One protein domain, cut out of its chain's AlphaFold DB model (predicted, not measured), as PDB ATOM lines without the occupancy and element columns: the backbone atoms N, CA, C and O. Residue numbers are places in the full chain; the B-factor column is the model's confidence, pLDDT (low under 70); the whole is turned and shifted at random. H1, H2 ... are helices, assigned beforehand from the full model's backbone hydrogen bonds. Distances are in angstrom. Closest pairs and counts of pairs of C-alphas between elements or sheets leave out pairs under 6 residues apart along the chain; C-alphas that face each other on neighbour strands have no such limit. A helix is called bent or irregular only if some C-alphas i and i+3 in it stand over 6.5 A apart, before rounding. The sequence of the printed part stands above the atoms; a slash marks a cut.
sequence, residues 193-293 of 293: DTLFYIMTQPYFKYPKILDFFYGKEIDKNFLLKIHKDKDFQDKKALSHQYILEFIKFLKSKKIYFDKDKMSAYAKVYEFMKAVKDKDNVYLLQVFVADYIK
ATOM      1  N   ASP A 193     126.060 109.731 184.881       86.56
ATOM      2  CA  ASP A 193     126.023 110.899 185.761       86.56
ATOM      3  C   ASP A 193     125.533 110.573 187.182       86.56
ATOM      4  O   ASP A 193     125.619 111.422 188.069       86.56
ATOM      5  N   THR A 194     125.097 109.333 187.452       90.69
ATOM      6  CA  THR A 194     124.558 108.928 188.765       90.69
ATOM      7  C   THR A 194     125.546 109.164 189.897       90.69
ATOM      8  O   THR A 194     125.173 109.672 190.955       90.69
ATOM      9  N   LEU A 195     126.823 108.836 189.688       90.81
ATOM     10  CA  LEU A 195     127.843 109.051 190.709       90.81
ATOM     11  C   LEU A 195     128.055 110.544 190.984       90.81
ATOM     12  O   LEU A 195     128.075 110.959 192.142       90.81
ATOM     13  N   PHE A 196     128.183 111.341 189.917       89.19
ATOM     14  CA  PHE A 196     128.307 112.795 190.004       89.19
ATOM     15  C   PHE A 196     127.123 113.397 190.771       89.19
ATOM     16  O   PHE A 196     127.319 114.203 191.685       89.19
ATOM     17  N   TYR A 197     125.905 112.971 190.430       91.12
ATOM     18  CA  TYR A 197     124.680 113.433 191.062       91.12
ATOM     19  C   TYR A 197     124.676 113.128 192.561       91.12
ATOM     20  O   TYR A 197     124.595 114.050 193.366       91.12
ATOM     21  N   ILE A 198     124.840 111.859 192.956       93.88
ATOM     22  CA  ILE A 198     124.796 111.446 194.370       93.88
ATOM     23  C   ILE A 198     125.872 112.174 195.187       93.88
ATOM     24  O   ILE A 198     125.610 112.602 196.311       93.88
ATOM     25  N   MET A 199     127.070 112.356 194.624       91.44
ATOM     26  CA  MET A 199     128.165 113.082 195.272       91.44
ATOM     27  C   MET A 199     127.840 114.564 195.495       91.44
ATOM     28  O   MET A 199     128.119 115.111 196.560       91.44
ATOM     29  N   THR A 200     127.259 115.236 194.503       90.44
ATOM     30  CA  THR A 200     127.025 116.689 194.557       90.44
ATOM     31  C   THR A 200     125.694 117.073 195.203       90.44
ATOM     32  O   THR A 200     125.571 118.190 195.710       90.44
ATOM     33  N   GLN A 201     124.726 116.159 195.275       91.75
ATOM     34  CA  GLN A 201     123.374 116.437 195.764       91.75
ATOM     35  C   GLN A 201     123.319 117.073 197.166       91.75
ATOM     36  O   GLN A 201     122.601 118.070 197.309       91.75
ATOM     37  N   PRO A 202     124.088 116.624 198.188       92.69
ATOM     38  CA  PRO A 202     124.040 117.242 199.518       92.69
ATOM     39  C   PRO A 202     124.353 118.744 199.499       92.69
ATOM     40  O   PRO A 202     123.876 119.510 200.340       92.69
ATOM     41  N   TYR A 203     125.133 119.189 198.514       91.50
ATOM     42  CA  TYR A 203     125.588 120.565 198.365       91.50
ATOM     43  C   TYR A 203     124.561 121.483 197.692       91.50
ATOM     44  O   TYR A 203     124.693 122.702 197.792       91.50
ATOM     45  N   PHE A 204     123.500 120.945 197.078       89.00
ATOM     46  CA  PHE A 204     122.460 121.748 196.415       89.00
ATOM     47  C   PHE A 204     121.672 122.632 197.393       89.00
ATOM     48  O   PHE A 204     121.165 123.683 197.007       89.00
ATOM     49  N   LYS A 205     121.653 122.278 198.688       90.06
ATOM     50  CA  LYS A 205     121.141 123.139 199.771       90.06
ATOM     51  C   LYS A 205     121.911 124.463 199.891       90.06
ATOM     52  O   LYS A 205     121.379 125.443 200.414       90.06
ATOM     53  N   TYR A 206     123.150 124.512 199.403       90.81
ATOM     54  CA  TYR A 206     124.041 125.665 199.489       90.81
ATOM     55  C   TYR A 206     124.513 126.103 198.101       90.81
ATOM     56  O   TYR A 206     125.691 125.944 197.793       90.81
ATOM     57  N   PRO A 207     123.662 126.728 197.269       85.31
ATOM     58  CA  PRO A 207     124.006 127.059 195.882       85.31
ATOM     59  C   PRO A 207     125.342 127.799 195.721       85.31
ATOM     60  O   PRO A 207     126.105 127.501 194.813       85.31
ATOM     61  N   LYS A 208     125.690 128.684 196.669       88.38
ATOM     62  CA  LYS A 208     126.973 129.410 196.680       88.38
ATOM     63  C   LYS A 208     128.208 128.505 196.714       88.38
ATOM     64  O   LYS A 208     129.263 128.932 196.271       88.38
ATOM     65  N   ILE A 209     128.116 127.288 197.256       86.69
ATOM     66  CA  ILE A 209     129.250 126.356 197.269       86.69
ATOM     67  C   ILE A 209     129.513 125.773 195.876       86.69
ATOM     68  O   ILE A 209     130.648 125.438 195.553       86.69
ATOM     69  N   LEU A 210     128.474 125.701 195.037       83.94
ATOM     70  CA  LEU A 210     128.568 125.215 193.663       83.94
ATOM     71  C   LEU A 210     129.215 126.249 192.734       83.94
ATOM     72  O   LEU A 210     129.664 125.886 191.649       83.94
ATOM     73  N   ASP A 211     129.361 127.505 193.176       87.00
ATOM     74  CA  ASP A 211     130.123 128.525 192.448       87.00
ATOM     75  C   ASP A 211     131.591 128.116 192.210       87.00
ATOM     76  O   ASP A 211     132.236 128.629 191.293       87.00
ATOM     77  N   PHE A 212     132.107 127.152 192.984       89.62
ATOM     78  CA  PHE A 212     133.407 126.525 192.752       89.62
ATOM     79  C   PHE A 212     133.540 125.951 191.337       89.62
ATOM     80  O   PHE A 212     134.590 126.086 190.710       89.62
ATOM     81  N   PHE A 213     132.468 125.375 190.782       85.19
ATOM     82  CA  PHE A 213     132.477 124.843 189.415       85.19
ATOM     83  C   PHE A 213     132.638 125.936 188.345       85.19
ATOM     84  O   PHE A 213     133.027 125.629 187.218       85.19
ATOM     85  N   TYR A 214     132.416 127.201 188.713       86.88
ATOM     86  CA  TYR A 214     132.662 128.387 187.891       86.88
ATOM     87  C   TYR A 214     133.971 129.109 188.266       86.88
ATOM     88  O   TYR A 214     134.184 130.250 187.863       86.88
ATOM     89  N   GLY A 215     134.848 128.462 189.042       88.06
ATOM     90  CA  GLY A 215     136.174 128.972 189.398       88.06
ATOM     91  C   GLY A 215     136.208 129.922 190.596       88.06
ATOM     92  O   GLY A 215     137.236 130.557 190.821       88.06
ATOM     93  N   LYS A 216     135.120 130.047 191.371       89.31
ATOM     94  CA  LYS A 216     135.125 130.880 192.585       89.31
ATOM     95  C   LYS A 216     135.726 130.138 193.777       89.31
ATOM     96  O   LYS A 216     135.492 128.947 193.973       89.31
ATOM     97  N   GLU A 217     136.451 130.866 194.619       88.31
ATOM     98  CA  GLU A 217     136.926 130.330 195.894       88.31
ATOM     99  C   GLU A 217     135.768 130.098 196.874       88.31
ATOM    100  O   GLU A 217     134.809 130.870 196.940       88.31
ATOM    101  N   ILE A 218     135.879 129.037 197.674       88.06
ATOM    102  CA  ILE A 218     134.905 128.724 198.720       88.06
ATOM    103  C   ILE A 218     135.275 129.500 199.986       88.06
ATOM    104  O   ILE A 218     136.338 129.283 200.571       88.06
ATOM    105  N   ASP A 219     134.371 130.365 200.448       88.69
ATOM    106  CA  ASP A 219     134.538 131.070 201.720       88.69
ATOM    107  C   ASP A 219     134.666 130.068 202.885       88.69
ATOM    108  O   ASP A 219     133.780 129.249 203.146       88.69
ATOM    109  N   LYS A 220     135.777 130.158 203.623       87.69
ATOM    110  CA  LYS A 220     136.084 129.287 204.768       87.69
ATOM    111  C   LYS A 220     135.035 129.391 205.874       87.69
ATOM    112  O   LYS A 220     134.717 128.379 206.497       87.69
ATOM    113  N   ASN A 221     134.487 130.582 206.118       89.38
ATOM    114  CA  ASN A 221     133.457 130.778 207.141       89.38
ATOM    115  C   ASN A 221     132.136 130.137 206.715       89.38
ATOM    116  O   ASN A 221     131.460 129.493 207.523       89.38
ATOM    117  N   PHE A 222     131.800 130.251 205.429       89.50
ATOM    118  CA  PHE A 222     130.663 129.557 204.842       89.50
ATOM    119  C   PHE A 222     130.821 128.034 204.928       89.50
ATOM    120  O   PHE A 222     129.903 127.349 205.381       89.50
ATOM    121  N   LEU A 223     132.005 127.504 204.613       89.19
ATOM    122  CA  LEU A 223     132.299 126.073 204.721       89.19
ATOM    123  C   LEU A 223     132.173 125.562 206.168       89.19
ATOM    124  O   LEU A 223     131.564 124.520 206.412       89.19
ATOM    125  N   LEU A 224     132.680 126.314 207.151       88.50
ATOM    126  CA  LEU A 224     132.514 125.985 208.574       88.50
ATOM    127  C   LEU A 224     131.040 125.933 208.993       88.50
ATOM    128  O   LEU A 224     130.667 125.086 209.805       88.50
ATOM    129  N   LYS A 225     130.200 126.822 208.450       90.62
ATOM    130  CA  LYS A 225     128.755 126.817 208.708       90.62
ATOM    131  C   LYS A 225     128.093 125.555 208.152       90.62
ATOM    132  O   LYS A 225     127.299 124.944 208.858       90.62
ATOM    133  N   ILE A 226     128.453 125.150 206.934       90.25
ATOM    134  CA  ILE A 226     127.944 123.929 206.292       90.25
ATOM    135  C   ILE A 226     128.329 122.686 207.100       90.25
ATOM    136  O   ILE A 226     127.482 121.846 207.386       90.25
ATOM    137  N   HIS A 227     129.580 122.591 207.560       89.19
ATOM    138  CA  HIS A 227     130.026 121.449 208.366       89.19
ATOM    139  C   HIS A 227     129.312 121.312 209.717       89.19
ATOM    140  O   HIS A 227     129.259 120.216 210.266       89.19
ATOM    141  N   LYS A 228     128.762 122.404 210.254       91.38
ATOM    142  CA  LYS A 228     127.982 122.395 211.499       91.38
ATOM    143  C   LYS A 228     126.493 122.108 211.280       91.38
ATOM    144  O   LYS A 228     125.775 121.923 212.258       91.38
ATOM    145  N   ASP A 229     126.018 122.099 210.037       94.06
ATOM    146  CA  ASP A 229     124.624 121.794 209.724       94.06
ATOM    147  C   ASP A 229     124.395 120.279 209.769       94.06
ATOM    148  O   ASP A 229     124.963 119.519 208.984       94.06
ATOM    149  N   LYS A 230     123.548 119.847 210.708       95.06
ATOM    150  CA  LYS A 230     123.233 118.435 210.933       95.06
ATOM    151  C   LYS A 230     122.544 117.788 209.727       95.06
ATOM    152  O   LYS A 230     122.954 116.709 209.326       95.06
ATOM    153  N   ASP A 231     121.563 118.457 209.121       93.75
ATOM    154  CA  ASP A 231     120.838 117.927 207.951       93.75
ATOM    155  C   ASP A 231     121.786 117.733 206.759       93.75
ATOM    156  O   ASP A 231     121.664 116.768 206.007       93.75
ATOM    157  N   PHE A 232     122.779 118.614 206.611       93.56
ATOM    158  CA  PHE A 232     123.826 118.413 205.613       93.56
ATOM    159  C   PHE A 232     124.715 117.205 205.935       93.56
ATOM    160  O   PHE A 232     124.985 116.413 205.034       93.56
ATOM    161  N   GLN A 233     125.152 117.027 207.191       93.31
ATOM    162  CA  GLN A 233     125.947 115.848 207.570       93.31
ATOM    163  C   GLN A 233     125.172 114.541 207.363       93.31
ATOM    164  O   GLN A 233     125.737 113.586 206.834       93.31
ATOM    165  N   ASP A 234     123.882 114.516 207.701       93.94
ATOM    166  CA  ASP A 234     123.019 113.347 207.519       93.94
ATOM    167  C   ASP A 234     122.883 112.999 206.019       93.94
ATOM    168  O   ASP A 234     123.124 111.860 205.614       93.94
ATOM    169  N   LYS A 235     122.624 113.992 205.152       93.94
ATOM    170  CA  LYS A 235     122.575 113.798 203.686       93.94
ATOM    171  C   LYS A 235     123.912 113.379 203.086       93.94
ATOM    172  O   LYS A 235     123.952 112.612 202.125       93.94
ATOM    173  N   LYS A 236     125.013 113.879 203.641       93.19
ATOM    174  CA  LYS A 236     126.367 113.518 203.224       93.19
ATOM    175  C   LYS A 236     126.689 112.061 203.572       93.19
ATOM    176  O   LYS A 236     127.223 111.343 202.730       93.19
ATOM    177  N   ALA A 237     126.329 111.612 204.774       93.69
ATOM    178  CA  ALA A 237     126.468 110.214 205.177       93.69
ATOM    179  C   ALA A 237     125.613 109.287 204.295       93.69
ATOM    180  O   ALA A 237     126.098 108.253 203.835       93.69
ATOM    181  N   LEU A 238     124.381 109.703 203.982       95.06
ATOM    182  CA  LEU A 238     123.508 108.994 203.048       95.06
ATOM    183  C   LEU A 238     124.130 108.903 201.643       95.06
ATOM    184  O   LEU A 238     124.200 107.824 201.062       95.06
ATOM    185  N   SER A 239     124.642 110.017 201.114       95.19
ATOM    186  CA  SER A 239     125.363 110.054 199.833       95.19
ATOM    187  C   SER A 239     126.515 109.043 199.809       95.19
ATOM    188  O   SER A 239     126.585 108.211 198.904       95.19
ATOM    189  N   HIS A 240     127.353 109.028 200.849       94.19
ATOM    190  CA  HIS A 240     128.467 108.085 200.974       94.19
ATOM    191  C   HIS A 240     128.016 106.618 200.906       94.19
ATOM    192  O   HIS A 240     128.599 105.814 200.174       94.19
ATOM    193  N   GLN A 241     126.948 106.264 201.628       96.00
ATOM    194  CA  GLN A 241     126.376 104.918 201.603       96.00
ATOM    195  C   GLN A 241     125.954 104.502 200.188       96.00
ATOM    196  O   GLN A 241     126.251 103.390 199.758       96.00
ATOM    197  N   TYR A 242     125.298 105.387 199.443       97.25
ATOM    198  CA  TYR A 242     124.826 105.083 198.092       97.25
ATOM    199  C   TYR A 242     125.961 105.012 197.066       97.25
ATOM    200  O   TYR A 242     125.951 104.137 196.198       97.25
ATOM    201  N   ILE A 243     126.981 105.863 197.204       94.88
ATOM    202  CA  ILE A 243     128.206 105.803 196.393       94.88
ATOM    203  C   ILE A 243     128.891 104.443 196.566       94.88
ATOM    204  O   ILE A 243     129.261 103.807 195.578       94.88
ATOM    205  N   LEU A 244     129.033 103.968 197.809       94.69
ATOM    206  CA  LEU A 244     129.602 102.648 198.094       94.69
ATOM    207  C   LEU A 244     128.838 101.534 197.378       94.69
ATOM    208  O   LEU A 244     129.448 100.639 196.795       94.69
ATOM    209  N   GLU A 245     127.510 101.573 197.429       95.62
ATOM    210  CA  GLU A 245     126.655 100.554 196.820       95.62
ATOM    211  C   GLU A 245     126.736 100.582 195.293       95.62
ATOM    212  O   GLU A 245     126.851  99.525 194.669       95.62
ATOM    213  N   PHE A 246     126.800 101.772 194.696       95.62
ATOM    214  CA  PHE A 246     127.031 101.932 193.265       95.62
ATOM    215  C   PHE A 246     128.387 101.351 192.835       95.62
ATOM    216  O   PHE A 246     128.445 100.520 191.931       95.62
ATOM    217  N   ILE A 247     129.480 101.698 193.524       92.81
ATOM    218  CA  ILE A 247     130.826 101.185 193.206       92.81
ATOM    219  C   ILE A 247     130.895  99.661 193.384       92.81
ATOM    220  O   ILE A 247     131.439  98.959 192.525       92.81
ATOM    221  N   LYS A 248     130.315  99.112 194.463       93.12
ATOM    222  CA  LYS A 248     130.221  97.655 194.673       93.12
ATOM    223  C   LYS A 248     129.480  96.971 193.527       93.12
ATOM    224  O   LYS A 248     129.919  95.919 193.061       93.12
ATOM    225  N   PHE A 249     128.381  97.564 193.066       95.25
ATOM    226  CA  PHE A 249     127.624  97.046 191.937       95.25
ATOM    227  C   PHE A 249     128.473  97.020 190.658       95.25
ATOM    228  O   PHE A 249     128.609  95.951 190.054       95.25
ATOM    229  N   LEU A 250     129.120  98.135 190.296       92.88
ATOM    230  CA  LEU A 250     129.999  98.213 189.119       92.88
ATOM    231  C   LEU A 250     131.101  97.153 189.168       92.88
ATOM    232  O   LEU A 250     131.336  96.460 188.175       92.88
ATOM    233  N   LYS A 251     131.711  96.961 190.345       90.00
ATOM    234  CA  LYS A 251     132.685  95.893 190.597       90.00
ATOM    235  C   LYS A 251     132.112  94.516 190.301       90.00
ATOM    236  O   LYS A 251     132.730  93.734 189.582       90.00
ATOM    237  N   SER A 252     130.936  94.220 190.852       93.00
ATOM    238  CA  SER A 252     130.294  92.909 190.717       93.00
ATOM    239  C   SER A 252     129.933  92.572 189.268       93.00
ATOM    240  O   SER A 252     130.015  91.412 188.869       93.00
ATOM    241  N   LYS A 253     129.576  93.584 188.466       93.56
ATOM    242  CA  LYS A 253     129.159  93.426 187.067       93.56
ATOM    243  C   LYS A 253     130.271  93.704 186.052       93.56
ATOM    244  O   LYS A 253     130.046  93.496 184.865       93.56
ATOM    245  N   LYS A 254     131.459  94.134 186.500       90.88
ATOM    246  CA  LYS A 254     132.593  94.556 185.654       90.88
ATOM    247  C   LYS A 254     132.188  95.617 184.621       90.88
ATOM    248  O   LYS A 254     132.505  95.495 183.441       90.88
ATOM    249  N   ILE A 255     131.460  96.634 185.074       87.94
ATOM    250  CA  ILE A 255     131.020  97.755 184.232       87.94
ATOM    251  C   ILE A 255     132.074  98.860 184.286       87.94
ATOM    252  O   ILE A 255     132.561  99.191 185.365       87.94
ATOM    253  N   TYR A 256     132.406  99.421 183.126       87.81
ATOM    254  CA  TYR A 256     133.400 100.479 182.955       87.81
ATOM    255  C   TYR A 256     132.789 101.644 182.174       87.81
ATOM    256  O   TYR A 256     131.907 101.427 181.341       87.81
ATOM    257  N   PHE A 257     133.265 102.857 182.439       85.56
ATOM    258  CA  PHE A 257     132.877 104.078 181.738       85.56
ATOM    259  C   PHE A 257     134.030 104.616 180.893       85.56
ATOM    260  O   PHE A 257     135.198 104.331 181.161       85.56
ATOM    261  N   ASP A 258     133.672 105.424 179.900       83.25
ATOM    262  CA  ASP A 258     134.601 106.035 178.954       83.25
ATOM    263  C   ASP A 258     135.577 107.014 179.638       83.25
ATOM    264  O   ASP A 258     135.186 107.844 180.470       83.25
ATOM    265  N   LYS A 259     136.853 106.941 179.248       80.44
ATOM    266  CA  LYS A 259     137.918 107.894 179.599       80.44
ATOM    267  C   LYS A 259     137.576 109.356 179.372       80.44
ATOM    268  O   LYS A 259     138.023 110.187 180.167       80.44
ATOM    269  N   ASP A 260     136.765 109.691 178.377       82.44
ATOM    270  CA  ASP A 260     136.409 111.085 178.086       82.44
ATOM    271  C   ASP A 260     135.680 111.769 179.262       82.44
ATOM    272  O   ASP A 260     135.670 112.998 179.398       82.44
ATOM    273  N   LYS A 261     135.149 110.978 180.203       72.12
ATOM    274  CA  LYS A 261     134.502 111.451 181.434       72.12
ATOM    275  C   LYS A 261     135.474 111.825 182.556       72.12
ATOM    276  O   LYS A 261     135.050 112.445 183.534       72.12
ATOM    277  N   MET A 262     136.772 111.520 182.434       75.88
ATOM    278  CA  MET A 262     137.781 111.845 183.457       75.88
ATOM    279  C   MET A 262     137.789 113.334 183.821       75.88
ATOM    280  O   MET A 262     137.966 113.681 184.987       75.88
ATOM    281  N   SER A 263     137.563 114.218 182.846       75.56
ATOM    282  CA  SER A 263     137.595 115.670 183.058       75.56
ATOM    283  C   SER A 263     136.502 116.162 184.021       75.56
ATOM    284  O   SER A 263     136.767 117.014 184.873       75.56
ATOM    285  N   ALA A 264     135.293 115.597 183.942       80.12
ATOM    286  CA  ALA A 264     134.188 115.929 184.838       80.12
ATOM    287  C   ALA A 264     134.468 115.431 186.263       80.12
ATOM    288  O   ALA A 264     134.348 116.190 187.226       80.12
ATOM    289  N   TYR A 265     134.934 114.187 186.398       84.69
ATOM    290  CA  TYR A 265     135.268 113.602 187.696       84.69
ATOM    291  C   TYR A 265     136.487 114.255 188.359       84.69
ATOM    292  O   TYR A 265     136.507 114.395 189.580       84.69
ATOM    293  N   ALA A 266     137.458 114.750 187.588       84.94
ATOM    294  CA  ALA A 266     138.566 115.544 188.115       84.94
ATOM    295  C   ALA A 266     138.085 116.861 188.754       84.94
ATOM    296  O   ALA A 266     138.554 117.238 189.829       84.94
ATOM    297  N   LYS A 267     137.098 117.538 188.149       86.75
ATOM    298  CA  LYS A 267     136.490 118.741 188.745       86.75
ATOM    299  C   LYS A 267     135.752 118.424 190.045       86.75
ATOM    300  O   LYS A 267     135.890 119.170 191.011       86.75
ATOM    301  N   VAL A 268     135.012 117.312 190.096       88.69
ATOM    302  CA  VAL A 268     134.371 116.849 191.342       88.69
ATOM    303  C   VAL A 268     135.417 116.530 192.401       88.69
ATOM    304  O   VAL A 268     135.246 116.904 193.553       88.69
ATOM    305  N   TYR A 269     136.520 115.888 192.027       90.44
ATOM    306  CA  TYR A 269     137.600 115.560 192.951       90.44
ATOM    307  C   TYR A 269     138.196 116.805 193.618       90.44
ATOM    308  O   TYR A 269     138.312 116.854 194.846       90.44
ATOM    309  N   GLU A 270     138.507 117.842 192.838       90.50
ATOM    310  CA  GLU A 270     139.008 119.104 193.391       90.50
ATOM    311  C   GLU A 270     137.957 119.825 194.241       90.50
ATOM    312  O   GLU A 270     138.282 120.339 195.314       90.50
ATOM    313  N   PHE A 271     136.683 119.781 193.838       91.38
ATOM    314  CA  PHE A 271     135.584 120.292 194.655       91.38
ATOM    315  C   PHE A 271     135.512 119.582 196.015       91.38
ATOM    316  O   PHE A 271     135.513 120.239 197.056       91.38
ATOM    317  N   MET A 272     135.530 118.246 196.025       91.44
ATOM    318  CA  MET A 272     135.445 117.433 197.243       91.44
ATOM    319  C   MET A 272     136.622 117.688 198.191       91.44
ATOM    320  O   MET A 272     136.446 117.771 199.411       91.44
ATOM    321  N   LYS A 273     137.824 117.902 197.643       90.88
ATOM    322  CA  LYS A 273     138.991 118.342 198.421       90.88
ATOM    323  C   LYS A 273     138.791 119.728 199.024       90.88
ATOM    324  O   LYS A 273     139.076 119.911 200.209       90.88
ATOM    325  N   ALA A 274     138.288 120.685 198.244       88.94
ATOM    326  CA  ALA A 274     138.057 122.053 198.702       88.94
ATOM    327  C   ALA A 274     137.053 122.106 199.867       88.94
ATOM    328  O   ALA A 274     137.271 122.822 200.846       88.94
ATOM    329  N   VAL A 275     136.006 121.277 199.817       90.19
ATOM    330  CA  VAL A 275     134.993 121.154 200.881       90.19
ATOM    331  C   VAL A 275     135.373 120.160 201.986       90.19
ATOM    332  O   VAL A 275     134.555 119.860 202.852       90.19
ATOM    333  N   LYS A 276     136.613 119.650 201.979       88.31
ATOM    334  CA  LYS A 276     137.165 118.718 202.979       88.31
ATOM    335  C   LYS A 276     136.345 117.433 203.161       88.31
ATOM    336  O   LYS A 276     136.289 116.879 204.261       88.31
ATOM    337  N   ASP A 277     135.747 116.925 202.089       87.94
ATOM    338  CA  ASP A 277     134.999 115.670 202.093       87.94
ATOM    339  C   ASP A 277     135.902 114.453 201.842       87.94
ATOM    340  O   ASP A 277     135.914 113.866 200.763       87.94
ATOM    341  N   LYS A 278     136.687 114.072 202.852       87.62
ATOM    342  CA  LYS A 278     137.686 112.998 202.721       87.62
ATOM    343  C   LYS A 278     137.096 111.652 202.289       87.62
ATOM    344  O   LYS A 278     137.723 110.954 201.497       87.62
ATOM    345  N   ASP A 279     135.914 111.306 202.789       85.94
ATOM    346  CA  ASP A 279     135.310 109.993 202.556       85.94
ATOM    347  C   ASP A 279     134.866 109.844 201.096       85.94
ATOM    348  O   ASP A 279     135.184 108.846 200.446       85.94
ATOM    349  N   ASN A 280     134.209 110.865 200.538       86.38
ATOM    350  CA  ASN A 280     133.815 110.847 199.129       86.38
ATOM    351  C   ASN A 280     135.001 111.087 198.184       86.38
ATOM    352  O   ASN A 280     135.010 110.523 197.090       86.38
ATOM    353  N   VAL A 281     136.037 111.831 198.603       89.31
ATOM    354  CA  VAL A 281     137.313 111.921 197.861       89.31
ATOM    355  C   VAL A 281     137.912 110.530 197.657       89.31
ATOM    356  O   VAL A 281     138.280 110.187 196.535       89.31
ATOM    357  N   TYR A 282     137.994 109.723 198.718       89.12
ATOM    358  CA  TYR A 282     138.553 108.374 198.634       89.12
ATOM    359  C   TYR A 282     137.746 107.483 197.682       89.12
ATOM    360  O   TYR A 282     138.316 106.835 196.803       89.12
ATOM    361  N   LEU A 283     136.416 107.490 197.797       89.25
ATOM    362  CA  LEU A 283     135.557 106.701 196.909       89.25
ATOM    363  C   LEU A 283     135.638 107.146 195.454       89.25
ATOM    364  O   LEU A 283     135.645 106.301 194.561       89.25
ATOM    365  N   LEU A 284     135.750 108.448 195.203       88.69
ATOM    366  CA  LEU A 284     135.934 108.964 193.855       88.69
ATOM    367  C   LEU A 284     137.281 108.535 193.260       88.69
ATOM    368  O   LEU A 284     137.341 108.204 192.081       88.69
ATOM    369  N   GLN A 285     138.351 108.477 194.060       88.94
ATOM    370  CA  GLN A 285     139.641 107.951 193.598       88.94
ATOM    371  C   GLN A 285     139.552 106.473 193.222       88.94
ATOM    372  O   GLN A 285     140.025 106.099 192.151       88.94
ATOM    373  N   VAL A 286     138.916 105.651 194.065       87.62
ATOM    374  CA  VAL A 286     138.651 104.236 193.757       87.62
ATOM    375  C   VAL A 286     137.840 104.124 192.468       87.62
ATOM    376  O   VAL A 286     138.186 103.344 191.585       87.62
ATOM    377  N   PHE A 287     136.794 104.941 192.320       86.50
ATOM    378  CA  PHE A 287     135.972 104.947 191.120       86.50
ATOM    379  C   PHE A 287     136.783 105.271 189.853       86.50
ATOM    380  O   PHE A 287     136.743 104.519 188.881       86.50
ATOM    381  N   VAL A 288     137.540 106.372 189.871       85.81
ATOM    382  CA  VAL A 288     138.307 106.838 188.708       85.81
ATOM    383  C   VAL A 288     139.408 105.851 188.325       85.81
ATOM    384  O   VAL A 288     139.593 105.590 187.140       85.81
ATOM    385  N   ALA A 289     140.122 105.286 189.302       84.38
ATOM    386  CA  ALA A 289     141.223 104.359 189.043       84.38
ATOM    387  C   ALA A 289     140.747 103.014 188.469       84.38
ATOM    388  O   ALA A 289     141.386 102.468 187.570       84.38
ATOM    389  N   ASP A 290     139.628 102.489 188.975       85.19
ATOM    390  CA  ASP A 290     139.203 101.122 188.671       85.19
ATOM    391  C   ASP A 290     138.154 101.042 187.546       85.19
ATOM    392  O   ASP A 290     138.067 100.008 186.870       85.19
ATOM    393  N   TYR A 291     137.357 102.101 187.331       82.44
ATOM    394  CA  TYR A 291     136.144 102.042 186.498       82.44
ATOM    395  C   TYR A 291     136.107 103.009 185.312       82.44
ATOM    396  O   TYR A 291     135.170 102.922 184.521       82.44
ATOM    397  N   ILE A 292     137.114 103.865 185.131       79.25
ATOM    398  CA  ILE A 292     137.263 104.692 183.924       79.25
ATOM    399  C   ILE A 292     138.341 104.076 183.018       79.25
ATOM    400  O   ILE A 292     139.490 103.938 183.447       79.25
ATOM    401  N   LYS A 293     137.992 103.666 181.789       79.00
ATOM    402  CA  LYS A 293     138.873 102.874 180.902       79.00
ATOM    403  C   LYS A 293     138.878 103.300 179.445       79.00
ATOM    404  O   LYS A 293     137.898 103.903 178.979       79.00
TER     405      LYS A 293
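This is residues 193 to 293 of the 293 residues of an uncharacterized protein of Campylobacter blaseri (UniProt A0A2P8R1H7). Four roughly aligned helices make a long body: H4 runs along one long side, H5 along the opposite side, and H1 and H6 fill the space between them. The short helices H2 and H3 lie across one end, and residues 254 to 258 cross the other end from H4 to H5. The printed part has 101 residues with six named helices, H1 to H6 in that order, and no named strand; the class is all helix. It is compact, with a radius of gyration of the C-alphas of 13.8 A, and only just elongated, spanning 42 by 27 by 18 A.

Begin at H1, residues 194 to 205, and compare it with H4, residues 230 to 253: they touch, closest at the C-alphas of Pro 202 and Lys 235, 5.6 A, at a shallow tilt of 3 degrees, opposite ways. With residues 203 to 204 alone, H1 only just touches H2, residues 207 to 214, and only at the corner, with the C-alphas of Tyr 203 and Ile 209 closest at 6.9 A. H3, residues 220 to 227, touches no helix; it is close to H4 but not clearly touching, 6.9 A between the C-alphas of Ile 226 and Phe 232, and about perpendicular at 74 degrees. H5, residues 259 to 274, only just touches H2, with its residues 267 to 271 alone; the closest C-alphas are those of Phe 212 and Phe 271, 6.9 A. H5 and H6, residues 278 to 291, form a helical hairpin: they touch, closest at the C-alphas of Met 272 and Val 281, 5.9 A, at a shallow tilt of 12 degrees. H4 touches H6 with residues 240 to 250 alone, closest at the C-alphas of His 240 and Asn 280, 6.3 A. H4 and H5 are apart. Every O i to N i+4 pair is within hydrogen-bond range in H3, H4 and H6, but 4 of 8 in H1, 10 of 12 in H5 and 0 of 4 in H2, where 5 of 5 O i to N i+3 pairs are.

Find C-alpha 194 at (124.558, 108.928, 188.765); from there H1 runs 18.3 A and is irregular, with C-alphas 199 and 202 7.2 A apart. H4 starts at C-alpha 230, (123.233, 118.435, 210.933), and runs 35.1 A. H5 runs 23.8 A and is only just irregular, with C-alphas 260 and 263 6.9 A apart. H6 runs 19.6 A and ends at C-alpha 291, (136.144, 102.042, 186.498).

The two C-alphas farthest apart, those of Asn 221 and Lys 253, are 42.6 A apart. The printed part has no cut, and its five links between helices are tight. Residue 293 is the chain's last. The mean pLDDT of the printed part is 89.1, and no printed residue is under 70.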